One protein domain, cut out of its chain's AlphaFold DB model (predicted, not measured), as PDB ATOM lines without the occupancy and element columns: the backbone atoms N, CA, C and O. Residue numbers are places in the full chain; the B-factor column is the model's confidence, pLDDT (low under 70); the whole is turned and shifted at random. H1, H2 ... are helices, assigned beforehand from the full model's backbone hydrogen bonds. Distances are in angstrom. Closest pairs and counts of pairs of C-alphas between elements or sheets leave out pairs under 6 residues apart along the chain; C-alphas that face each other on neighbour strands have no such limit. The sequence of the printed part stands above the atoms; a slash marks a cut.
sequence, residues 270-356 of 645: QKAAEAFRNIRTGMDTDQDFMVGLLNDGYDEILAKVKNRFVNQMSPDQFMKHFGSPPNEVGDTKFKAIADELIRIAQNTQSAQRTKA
ATOM      1  N   GLN A 270     143.629 107.688 118.448       88.69
ATOM      2  CA  GLN A 270     142.939 108.970 118.321       88.69
ATOM      3  C   GLN A 270     141.425 108.775 118.257       88.69
ATOM      4  O   GLN A 270     140.700 109.412 119.020       88.69
ATOM      5  N   LYS A 271     140.945 107.838 117.429       87.81
ATOM      6  CA  LYS A 271     139.520 107.495 117.328       87.81
ATOM      7  C   LYS A 271     138.963 106.952 118.640       87.81
ATOM      8  O   LYS A 271     137.828 107.260 118.979       87.81
ATOM      9  N   ALA A 272     139.737 106.171 119.392       88.62
ATOM     10  CA  ALA A 272     139.348 105.690 120.713       88.62
ATOM     11  C   ALA A 272     139.198 106.847 121.711       88.62
ATOM     12  O   ALA A 272     138.206 106.913 122.436       88.62
ATOM     13  N   ALA A 273     140.150 107.786 121.721       90.75
ATOM     14  CA  ALA A 273     140.096 108.976 122.565       90.75
ATOM     15  C   ALA A 273     138.942 109.918 122.179       90.75
ATOM     16  O   ALA A 273     138.289 110.487 123.054       90.75
ATOM     17  N   GLU A 274     138.677 110.076 120.883       90.44
ATOM     18  CA  GLU A 274     137.577 110.888 120.365       90.44
ATOM     19  C   GLU A 274     136.217 110.247 120.656       90.44
ATOM     20  O   GLU A 274     135.334 110.922 121.180       90.44
ATOM     21  N   ALA A 275     136.065 108.939 120.423       90.81
ATOM     22  CA  ALA A 275     134.866 108.190 120.791       90.81
ATOM     23  C   ALA A 275     134.594 108.311 122.293       90.81
ATOM     24  O   ALA A 275     133.486 108.671 122.682       90.81
ATOM     25  N   PHE A 276     135.612 108.115 123.136       94.25
ATOM     26  CA  PHE A 276     135.481 108.309 124.579       94.25
ATOM     27  C   PHE A 276     134.970 109.714 124.925       94.25
ATOM     28  O   PHE A 276     134.018 109.860 125.692       94.25
ATOM     29  N   ARG A 277     135.572 110.750 124.328       93.44
ATOM     30  CA  ARG A 277     135.199 112.150 124.562       93.44
ATOM     31  C   ARG A 277     133.768 112.436 124.103       93.44
ATOM     32  O   ARG A 277     133.020 113.041 124.856       93.44
ATOM     33  N   ASN A 278     133.372 111.953 122.928       93.06
ATOM     34  CA  ASN A 278     132.033 112.150 122.372       93.06
ATOM     35  C   ASN A 278     130.957 111.433 123.189       93.06
ATOM     36  O   ASN A 278     129.915 112.018 123.466       93.06
ATOM     37  N   ILE A 279     131.216 110.192 123.610       93.62
ATOM     38  CA  ILE A 279     130.309 109.427 124.476       93.62
ATOM     39  C   ILE A 279     130.137 110.164 125.805       93.62
ATOM     40  O   ILE A 279     129.014 110.352 126.271       93.62
ATOM     41  N   ARG A 280     131.242 110.646 126.384       92.62
ATOM     42  CA  ARG A 280     131.240 111.423 127.625       92.62
ATOM     43  C   ARG A 280     130.483 112.745 127.489       92.62
ATOM     44  O   ARG A 280     129.566 112.981 128.261       92.62
ATOM     45  N   THR A 281     130.798 113.568 126.492       91.31
ATOM     46  CA  THR A 281     130.072 114.821 126.231       91.31
ATOM     47  C   THR A 281     128.596 114.563 125.924       91.31
ATOM     48  O   THR A 281     127.736 115.336 126.339       91.31
ATOM     49  N   GLY A 282     128.283 113.461 125.239       90.88
ATOM     50  CA  GLY A 282     126.912 113.008 125.028       90.88
ATOM     51  C   GLY A 282     126.199 112.719 126.347       90.88
ATOM     52  O   GLY A 282     125.086 113.185 126.534       90.88
ATOM     53  N   MET A 283     126.850 112.031 127.288       93.38
ATOM     54  CA  MET A 283     126.307 111.810 128.634       93.38
ATOM     55  C   MET A 283     126.131 113.117 129.421       93.38
ATOM     56  O   MET A 283     125.096 113.287 130.052       93.38
ATOM     57  N   ASP A 284     127.082 114.053 129.331       85.75
ATOM     58  CA  ASP A 284     127.022 115.355 130.023       85.75
ATOM     59  C   ASP A 284     125.868 116.251 129.531       85.75
ATOM     60  O   ASP A 284     125.367 117.099 130.272       85.75
ATOM     61  N   THR A 285     125.476 116.102 128.262       86.88
ATOM     62  CA  THR A 285     124.480 116.961 127.594       86.88
ATOM     63  C   THR A 285     123.113 116.301 127.418       86.88
ATOM     64  O   THR A 285     122.129 116.999 127.170       86.88
ATOM     65  N   ASP A 286     123.025 114.980 127.563       91.62
ATOM     66  CA  ASP A 286     121.777 114.219 127.515       91.62
ATOM     67  C   ASP A 286     120.981 114.449 128.809       91.62
ATOM     68  O   ASP A 286     121.284 113.902 129.869       91.62
ATOM     69  N   GLN A 287     119.952 115.293 128.724       86.19
ATOM     70  CA  GLN A 287     119.141 115.683 129.876       86.19
ATOM     71  C   GLN A 287     118.461 114.482 130.551       86.19
ATOM     72  O   GLN A 287     118.403 114.443 131.779       86.19
ATOM     73  N   ASP A 288     117.993 113.494 129.785       86.69
ATOM     74  CA  ASP A 288     117.343 112.301 130.339       86.69
ATOM     75  C   ASP A 288     118.357 111.438 131.092       86.69
ATOM     76  O   ASP A 288     118.067 110.908 132.169       86.69
ATOM     77  N   PHE A 289     119.575 111.336 130.553       90.56
ATOM     78  CA  PHE A 289     120.676 110.670 131.233       90.56
ATOM     79  C   PHE A 289     121.018 111.378 132.549       90.56
ATOM     80  O   PHE A 289     121.060 110.725 133.589       90.56
ATOM     81  N   MET A 290     121.178 112.703 132.527       88.81
ATOM     82  CA  MET A 290     121.529 113.506 133.704       88.81
ATOM     83  C   MET A 290     120.441 113.493 134.785       88.81
ATOM     84  O   MET A 290     120.759 113.448 135.971       88.81
ATOM     85  N   VAL A 291     119.163 113.476 134.400       84.56
ATOM     86  CA  VAL A 291     118.045 113.288 135.339       84.56
ATOM     87  C   VAL A 291     118.061 111.874 135.924       84.56
ATOM     88  O   VAL A 291     117.821 111.714 137.119       84.56
ATOM     89  N   GLY A 292     118.383 110.856 135.120       85.88
ATOM     90  CA  GLY A 292     118.597 109.491 135.603       85.88
ATOM     91  C   GLY A 292     119.700 109.420 136.661       85.88
ATOM     92  O   GLY A 292     119.476 108.872 137.732       85.88
ATOM     93  N   LEU A 293     120.839 110.085 136.436       89.69
ATOM     94  CA  LEU A 293     121.953 110.113 137.399       89.69
ATOM     95  C   LEU A 293     121.576 110.636 138.792       89.69
ATOM     96  O   LEU A 293     122.248 110.306 139.764       89.69
ATOM     97  N   LEU A 294     120.547 111.480 138.892       87.25
ATOM     98  CA  LEU A 294     120.101 112.055 140.163       87.25
ATOM     99  C   LEU A 294     119.023 111.213 140.859       87.25
ATOM    100  O   LEU A 294     118.813 111.381 142.057       87.25
ATOM    101  N   ASN A 295     118.343 110.335 140.119       85.06
ATOM    102  CA  ASN A 295     117.190 109.575 140.607       85.06
ATOM    103  C   ASN A 295     117.464 108.071 140.754       85.06
ATOM    104  O   ASN A 295     116.801 107.410 141.551       85.06
ATOM    105  N   ASP A 296     118.406 107.533 139.982       90.81
ATOM    106  CA  ASP A 296     118.720 106.109 139.943       90.81
ATOM    107  C   ASP A 296     119.674 105.695 141.077       90.81
ATOM    108  O   ASP A 296     120.450 106.496 141.610       90.81
ATOM    109  N   GLY A 297     119.675 104.403 141.413       92.44
ATOM    110  CA  GLY A 297     120.678 103.835 142.318       92.44
ATOM    111  C   GLY A 297     122.078 103.807 141.689       92.44
ATOM    112  O   GLY A 297     122.226 103.675 140.474       92.44
ATOM    113  N   TYR A 298     123.137 103.861 142.506       92.12
ATOM    114  CA  TYR A 298     124.523 103.900 142.008       92.12
ATOM    115  C   TYR A 298     124.879 102.729 141.071       92.12
ATOM    116  O   TYR A 298     125.561 102.919 140.064       92.12
ATOM    117  N   ASP A 299     124.378 101.524 141.355       94.06
ATOM    118  CA  ASP A 299     124.609 100.348 140.506       94.06
ATOM    119  C   ASP A 299     123.918 100.468 139.135       94.06
ATOM    120  O   ASP A 299     124.464 100.039 138.115       94.06
ATOM    121  N   GLU A 300     122.747 101.105 139.079       93.50
ATOM    122  CA  GLU A 300     122.030 101.376 137.829       93.50
ATOM    123  C   GLU A 300     122.762 102.436 136.999       93.50
ATOM    124  O   GLU A 300     122.915 102.274 135.785       93.50
ATOM    125  N   ILE A 301     123.286 103.476 137.655       91.88
ATOM    126  CA  ILE A 301     124.137 104.495 137.029       91.88
ATOM    127  C   ILE A 301     125.375 103.841 136.415       91.88
ATOM    128  O   ILE A 301     125.679 104.054 135.239       91.88
ATOM    129  N   LEU A 302     126.066 103.000 137.185       95.06
ATOM    130  CA  LEU A 302     127.259 102.293 136.733       95.06
ATOM    131  C   LEU A 302     126.958 101.409 135.514       95.06
ATOM    132  O   LEU A 302     127.707 101.431 134.531       95.06
ATOM    133  N   ALA A 303     125.837 100.685 135.537       94.69
ATOM    134  CA  ALA A 303     125.385  99.880 134.407       94.69
ATOM    135  C   ALA A 303     125.080 100.743 133.170       94.69
ATOM    136  O   ALA A 303     125.483 100.386 132.060       94.69
ATOM    137  N   LYS A 304     124.421 101.898 133.338       94.62
ATOM    138  CA  LYS A 304     124.137 102.842 132.244       94.62
ATOM    139  C   LYS A 304     125.421 103.408 131.633       94.62
ATOM    140  O   LYS A 304     125.552 103.388 130.408       94.62
ATOM    141  N   VAL A 305     126.383 103.836 132.454       95.44
ATOM    142  CA  VAL A 305     127.696 104.333 131.999       95.44
ATOM    143  C   VAL A 305     128.446 103.245 131.229       95.44
ATOM    144  O   VAL A 305     128.891 103.475 130.103       95.44
ATOM    145  N   LYS A 306     128.534 102.031 131.787       95.88
ATOM    146  CA  LYS A 306     129.196 100.894 131.133       95.88
ATOM    147  C   LYS A 306     128.549 100.569 129.788       95.88
ATOM    148  O   LYS A 306     129.242 100.487 128.776       95.88
ATOM    149  N   ASN A 307     127.222 100.460 129.753       95.50
ATOM    150  CA  ASN A 307     126.479 100.159 128.531       95.50
ATOM    151  C   ASN A 307     126.668 101.233 127.453       95.50
ATOM    152  O   ASN A 307     126.737 100.888 126.275       95.50
ATOM    153  N   ARG A 308     126.791 102.516 127.818       95.25
ATOM    154  CA  ARG A 308     127.087 103.584 126.849       95.25
ATOM    155  C   ARG A 308     128.426 103.348 126.153       95.25
ATOM    156  O   ARG A 308     128.453 103.336 124.927       95.25
ATOM    157  N   PHE A 309     129.500 103.084 126.896       96.06
ATOM    158  CA  PHE A 309     130.810 102.822 126.287       96.06
ATOM    159  C   PHE A 309     130.844 101.520 125.484       96.06
ATOM    160  O   PHE A 309     131.345 101.517 124.363       96.06
ATOM    161  N   VAL A 310     130.273 100.434 126.012       95.62
ATOM    162  CA  VAL A 310     130.262  99.128 125.328       95.62
ATOM    163  C   VAL A 310     129.466  99.170 124.023       95.62
ATOM    164  O   VAL A 310     129.876  98.557 123.043       95.62
ATOM    165  N   ASN A 311     128.350  99.902 123.984       95.06
ATOM    166  CA  ASN A 311     127.499  99.962 122.795       95.06
ATOM    167  C   ASN A 311     127.967 100.989 121.753       95.06
ATOM    168  O   ASN A 311     127.542 100.902 120.603       95.06
ATOM    169  N   GLN A 312     128.769 101.986 122.143       94.94
ATOM    170  CA  GLN A 312     129.137 103.107 121.265       94.94
ATOM    171  C   GLN A 312     130.609 103.104 120.830       94.94
ATOM    172  O   GLN A 312     130.937 103.781 119.857       94.94
ATOM    173  N   MET A 313     131.492 102.345 121.490       95.25
ATOM    174  CA  MET A 313     132.870 102.131 121.028       95.25
ATOM    175  C   MET A 313     132.975 100.827 120.233       95.25
ATOM    176  O   MET A 313     132.371  99.819 120.597       95.25
ATOM    177  N   SER A 314     133.782 100.816 119.168       93.50
ATOM    178  CA  SER A 314     134.170  99.553 118.533       93.50
ATOM    179  C   SER A 314     135.034  98.708 119.487       93.50
ATOM    180  O   SER A 314     135.663  99.270 120.389       93.50
ATOM    181  N   PRO A 315     135.125  97.376 119.296       92.69
ATOM    182  CA  PRO A 315     135.992  96.527 120.115       92.69
ATOM    183  C   PRO A 315     137.442  97.025 120.184       92.69
ATOM    184  O   PRO A 315     138.004  97.087 121.275       92.69
ATOM    185  N   ASP A 316     138.011  97.467 119.057       87.31
ATOM    186  CA  ASP A 316     139.388  97.979 118.992       87.31
ATOM    187  C   ASP A 316     139.541  99.311 119.729       87.31
ATOM    188  O   ASP A 316     140.487  99.496 120.491       87.31
ATOM    189  N   GLN A 317     138.581 100.230 119.571       92.00
ATOM    190  CA  GLN A 317     138.578 101.497 120.303       92.00
ATOM    191  C   GLN A 317     138.477 101.259 121.812       92.00
ATOM    192  O   GLN A 317     139.182 101.892 122.600       92.00
ATOM    193  N   PHE A 318     137.595 100.345 122.216       94.06
ATOM    194  CA  PHE A 318     137.379 100.000 123.613       94.06
ATOM    195  C   PHE A 318     138.635  99.358 124.213       94.06
ATOM    196  O   PHE A 318     139.108  99.804 125.258       94.06
ATOM    197  N   MET A 319     139.211  98.369 123.523       91.50
ATOM    198  CA  MET A 319     140.457  97.716 123.924       91.50
ATOM    199  C   MET A 319     141.598  98.730 124.029       91.50
ATOM    200  O   MET A 319     142.329  98.724 125.016       91.50
ATOM    201  N   LYS A 320     141.728  99.643 123.060       91.75
ATOM    202  CA  LYS A 320     142.782 100.661 123.061       91.75
ATOM    203  C   LYS A 320     142.641 101.647 124.221       91.75
ATOM    204  O   LYS A 320     143.639 101.999 124.841       91.75
ATOM    205  N   HIS A 321     141.418 102.072 124.545       92.50
ATOM    206  CA  HIS A 321     141.180 103.031 125.625       92.50
ATOM    207  C   HIS A 321     141.247 102.389 127.018       92.50
ATOM    208  O   HIS A 321     141.878 102.924 127.931       92.50
ATOM    209  N   PHE A 322     140.599 101.237 127.202       92.62
ATOM    210  CA  PHE A 322     140.484 100.585 128.507       92.62
ATOM    211  C   PHE A 322     141.546  99.507 128.756       92.62
ATOM    212  O   PHE A 322     141.653  99.033 129.889       92.62
ATOM    213  N   GLY A 323     142.356  99.143 127.761       92.94
ATOM    214  CA  GLY A 323     143.430  98.148 127.859       92.94
ATOM    215  C   GLY A 323     142.953  96.695 127.982       92.94
ATOM    216  O   GLY A 323     143.775  95.804 128.185       92.94
ATOM    217  N   SER A 324     141.645  96.443 127.926       93.19
ATOM    218  CA  SER A 324     141.035  95.113 128.060       93.19
ATOM    219  C   SER A 324     139.685  95.089 127.332       93.19
ATOM    220  O   SER A 324     139.064  96.149 127.180       93.19
ATOM    221  N   PRO A 325     139.208  93.919 126.872       91.88
ATOM    222  CA  PRO A 325     137.910  93.813 126.219       91.88
ATOM    223  C   PRO A 325     136.752  94.109 127.199       91.88
ATOM    224  O   PRO A 325     136.928  94.013 128.417       91.88
ATOM    225  N   PRO A 326     135.545  94.458 126.704       90.25
ATOM    226  CA  PRO A 326     134.395  94.865 127.529       90.25
ATOM    227  C   PRO A 326     134.031  93.961 128.709       90.25
ATOM    228  O   PRO A 326     133.577  94.443 129.747       90.25
ATOM    229  N   ASN A 327     134.223  92.654 128.555       91.94
ATOM    230  CA  ASN A 327     133.937  91.634 129.561       91.94
ATOM    231  C   ASN A 327     135.022  91.512 130.646       91.94
ATOM    232  O   ASN A 327     134.766  90.887 131.671       91.94
ATOM    233  N   GLU A 328     136.204  92.097 130.439       93.38
ATOM    234  CA  GLU A 328     137.350  92.023 131.357       93.38
ATOM    235  C   GLU A 328     137.628  93.350 132.079       93.38
ATOM    236  O   GLU A 328     138.343  93.379 133.081       93.38
ATOM    237  N   VAL A 329     137.043  94.463 131.620       91.31
ATOM    238  CA  VAL A 329     137.167  95.751 132.314       91.31
ATOM    239  C   VAL A 329     136.350  95.730 133.604       91.31
ATOM    240  O   VAL A 329     135.117  95.762 133.588       91.31
ATOM    241  N   GLY A 330     137.063  95.707 134.730       91.00
ATOM    242  CA  GLY A 330     136.471  95.820 136.057       91.00
ATOM    243  C   GLY A 330     135.780  97.165 136.288       91.00
ATOM    244  O   GLY A 330     136.154  98.199 135.727       91.00
ATOM    245  N   ASP A 331     134.796  97.157 137.182       93.62
ATOM    246  CA  ASP A 331     133.913  98.299 137.434       93.62
ATOM    247  C   ASP A 331     134.639  99.554 137.939       93.62
ATOM    248  O   ASP A 331     134.141 100.660 137.758       93.62
ATOM    249  N   THR A 332     135.839  99.423 138.514       93.31
ATOM    250  CA  THR A 332     136.632 100.544 139.046       93.31
ATOM    251  C   THR A 332     136.838 101.673 138.031       93.31
ATOM    252  O   THR A 332     136.758 102.841 138.405       93.31
ATOM    253  N   LYS A 333     137.065 101.355 136.746       90.81
ATOM    254  CA  LYS A 333     137.251 102.385 135.705       90.81
ATOM    255  C   LYS A 333     135.953 103.137 135.399       90.81
ATOM    256  O   LYS A 333     135.991 104.337 135.155       90.81
ATOM    257  N   PHE A 334     134.814 102.449 135.451       94.94
ATOM    258  CA  PHE A 334     133.503 103.054 135.216       94.94
ATOM    259  C   PHE A 334     132.988 103.826 136.431       94.94
ATOM    260  O   PHE A 334     132.331 104.844 136.243       94.94
ATOM    261  N   LYS A 335     133.343 103.409 137.653       94.62
ATOM    262  CA  LYS A 335     133.016 104.128 138.894       94.62
ATOM    263  C   LYS A 335     133.562 105.551 138.890       94.62
ATOM    264  O   LYS A 335     132.803 106.481 139.105       94.62
ATOM    265  N   ALA A 336     134.831 105.736 138.519       91.62
ATOM    266  CA  ALA A 336     135.425 107.072 138.428       91.62
ATOM    267  C   ALA A 336     134.684 107.992 137.436       91.62
ATOM    268  O   ALA A 336     134.516 109.181 137.698       91.62
ATOM    269  N   ILE A 337     134.215 107.437 136.312       93.25
ATOM    270  CA  ILE A 337     133.432 108.187 135.319       93.25
ATOM    271  C   ILE A 337     132.032 108.494 135.868       93.25
ATOM    272  O   ILE A 337     131.565 109.621 135.745       93.25
ATOM    273  N   ALA A 338     131.377 107.514 136.495       94.06
ATOM    274  CA  ALA A 338     130.066 107.680 137.114       94.06
ATOM    275  C   ALA A 338     130.080 108.754 138.213       94.06
ATOM    276  O   ALA A 338     129.239 109.649 138.193       94.06
ATOM    277  N   ASP A 339     131.065 108.721 139.113       93.50
ATOM    278  CA  ASP A 339     131.235 109.706 140.188       93.50
ATOM    279  C   ASP A 339     131.397 111.126 139.626       93.50
ATOM    280  O   ASP A 339     130.807 112.088 140.126       93.50
ATOM    281  N   GLU A 340     132.178 111.269 138.552       91.88
ATOM    282  CA  GLU A 340     132.365 112.553 137.889       91.88
ATOM    283  C   GLU A 340     131.070 113.062 137.237       91.88
ATOM    284  O   GLU A 340     130.737 114.238 137.399       91.88
ATOM    285  N   LEU A 341     130.325 112.187 136.558       91.12
ATOM    286  CA  LEU A 341     129.045 112.515 135.921       91.12
ATOM    287  C   LEU A 341     127.977 112.915 136.948       91.12
ATOM    288  O   LEU A 341     127.289 113.916 136.752       91.12
ATOM    289  N   ILE A 342     127.884 112.199 138.075       91.19
ATOM    290  CA  ILE A 342     126.984 112.542 139.191       91.19
ATOM    291  C   ILE A 342     127.302 113.950 139.705       91.19
ATOM    292  O   ILE A 342     126.403 114.778 139.864       91.19
ATOM    293  N   ARG A 343     128.587 114.266 139.907       91.06
ATOM    294  CA  ARG A 343     129.018 115.600 140.351       91.06
ATOM    295  C   ARG A 343     128.641 116.693 139.347       91.06
ATOM    296  O   ARG A 343     128.215 117.777 139.748       91.06
ATOM    297  N   ILE A 344     128.800 116.431 138.048       86.62
ATOM    298  CA  ILE A 344     128.384 117.362 136.987       86.62
ATOM    299  C   ILE A 344     126.864 117.557 137.025       86.62
ATOM    300  O   ILE A 344     126.408 118.697 136.977       86.62
ATOM    301  N   ALA A 345     126.083 116.486 137.183       86.31
ATOM    302  CA  ALA A 345     124.625 116.558 137.246       86.31
ATOM    303  C   ALA A 345     124.135 117.405 138.424       86.31
ATOM    304  O   ALA A 345     123.297 118.287 138.235       86.31
ATOM    305  N   GLN A 346     124.724 117.221 139.608       87.38
ATOM    306  CA  GLN A 346     124.413 118.018 140.801       87.38
ATOM    307  C   GLN A 346     124.727 119.510 140.605       87.38
ATOM    308  O   GLN A 346     123.922 120.377 140.962       87.38
ATOM    309  N   ASN A 347     125.869 119.824 139.985       84.69
ATOM    310  CA  ASN A 347     126.256 121.205 139.695       84.69
ATOM    311  C   ASN A 347     125.333 121.849 138.653       84.69
ATOM    312  O   ASN A 347     124.904 122.988 138.835       84.69
ATOM    313  N   THR A 348     124.996 121.126 137.582       82.38
ATOM    314  CA  THR A 348     124.082 121.607 136.538       82.38
ATOM    315  C   THR A 348     122.690 121.858 137.103       82.38
ATOM    316  O   THR A 348     122.114 122.912 136.840       82.38
ATOM    317  N   GLN A 349     122.171 120.947 137.932       83.19
ATOM    318  CA  GLN A 349     120.888 121.132 138.608       83.19
ATOM    319  C   GLN A 349     120.913 122.369 139.513       83.19
ATOM    320  O   GLN A 349     119.991 123.181 139.469       83.19
ATOM    321  N   SER A 350     121.984 122.557 140.286       77.12
ATOM    322  CA  SER A 350     122.147 123.733 141.149       77.12
ATOM    323  C   SER A 350     122.191 125.036 140.339       77.12
ATOM    324  O   SER A 350     121.490 125.988 140.667       77.12
ATOM    325  N   ALA A 351     122.936 125.069 139.231       78.62
ATOM    326  CA  ALA A 351     123.013 126.239 138.356       78.62
ATOM    327  C   ALA A 351     121.676 126.547 137.659       78.62
ATOM    328  O   ALA A 351     121.288 127.711 137.545       78.62
ATOM    329  N   GLN A 352     120.950 125.516 137.212       76.12
ATOM    330  CA  GLN A 352     119.607 125.668 136.646       76.12
ATOM    331  C   GLN A 352     118.620 126.216 137.681       76.12
ATOM    332  O   GLN A 352     117.823 127.089 137.338       76.12
ATOM    333  N   ARG A 353     118.710 125.771 138.944       73.94
ATOM    334  CA  ARG A 353     117.919 126.325 140.056       73.94
ATOM    335  C   ARG A 353     118.200 127.813 140.250       73.94
ATOM    336  O   ARG A 353     117.258 128.597 140.243       73.94
ATOM    337  N   THR A 354     119.469 128.216 140.338       73.50
ATOM    338  CA  THR A 354     119.841 129.637 140.474       73.50
ATOM    339  C   THR A 354     119.317 130.472 139.307       73.50
ATOM    340  O   THR A 354     118.691 131.504 139.522       73.50
ATOM    341  N   LYS A 355     119.485 129.996 138.067       75.38
ATOM    342  CA  LYS A 355     118.995 130.708 136.882       75.38
ATOM    343  C   LYS A 355     117.469 130.872 136.889       75.38
ATOM    344  O   LYS A 355     116.980 131.958 136.592       75.38
ATOM    345  N   ALA A 356     116.725 129.822 137.235       68.19
ATOM    346  CA  ALA A 356     115.268 129.894 137.333       68.19
ATOM    347  C   ALA A 356     114.824 130.884 138.425       68.19
ATOM    348  O   ALA A 356     113.904 131.670 138.204       68.19
TER     349      ALA A 356
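AT A GLANCE: This is residues 270 to 356 of the 645 residues of an uncharacterized protein of Euryarchaeota archaeon (UniProt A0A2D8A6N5). A long helix, H5, crosses one side of a group of shorter helices, passing H3 and H2 nearly at right angles, and its last residues, 350 to 356, stick out beyond the body. The shorter helices turn round on themselves: H1 leads into the short H2, H3 runs back, and H4 folds across the first part of H1. The printed part has 87 residues with five named helices, H1 to H5 in order, and no named strand, an all-helix domain. It is compact, with a radius of gyration of the C-alphas of 13.6 A, yet elongated in outline, spanning 44 by 26 by 17 A.

IN THESE COORDINATES: Find C-alpha 332 at (136.632, 100.544, 139.046); from there H5, residues 332 to 356, runs 36.3 A to C-alpha 356 at (115.268, 129.894, 137.333). Go back to C-alpha 270 at (142.939, 108.970, 118.321), where H1, residues 270 to 285, begins its 22.1 A. H2, residues 287 to 295, is 12.5 A long, and H3, residues 298 to 312, is 21.3 A. H4, residues 315 to 322, is 10.3 A.

HOW THE PARTS SIT: Start at H1, the hub, which touches the four other helices. Its residues 271 to 276 touch H4, about perpendicular at 77 degrees; look at the closest C-alphas, Ala 272 and Gln 317, 4.3 A apart. With residues 275 to 279 it touches H3, closest at the C-alphas of Ile 279 and Phe 309, 6.9 A, at a steep tilt of 44 degrees, opposite ways. Its residues 283 to 284 touch H5, closest at the C-alphas of Asp 284 and Leu 341, 6.9 A, at a steep tilt of 40 degrees, the same way. H1 and H2 only just touch, and only at the corner, with 3 pairs of C-alphas within 8 A, the closest Met 283 and Phe 289 at 6.3 A. On H5, residues 334 to 338 touch H3, closest at the C-alphas of Leu 302 and Ala 338, 6.1 A, about perpendicular at 76 degrees. Farther along H5, residues 341 to 346 touch H2, closest at the C-alphas of Met 290 and Ala 345, 5.6 A, about perpendicular at 77 degrees. H2 and H4 are apart. In H1, H3 and H4 every O i to N i+4 pair is within hydrogen-bond range; in H2 4 of 5 are, and in H5 20 of 21.

THE WHOLE: The two C-alphas farthest apart are those of Ser 324 and Ala 356, 44.3 A. The printed part has no cut. The links H1 to H2, H2 to H3 and H3 to H4 are tight, and H4 to H5, with 9 residues, is short. The mean pLDDT of the printed part is 90.0, and residue 356 is under 70.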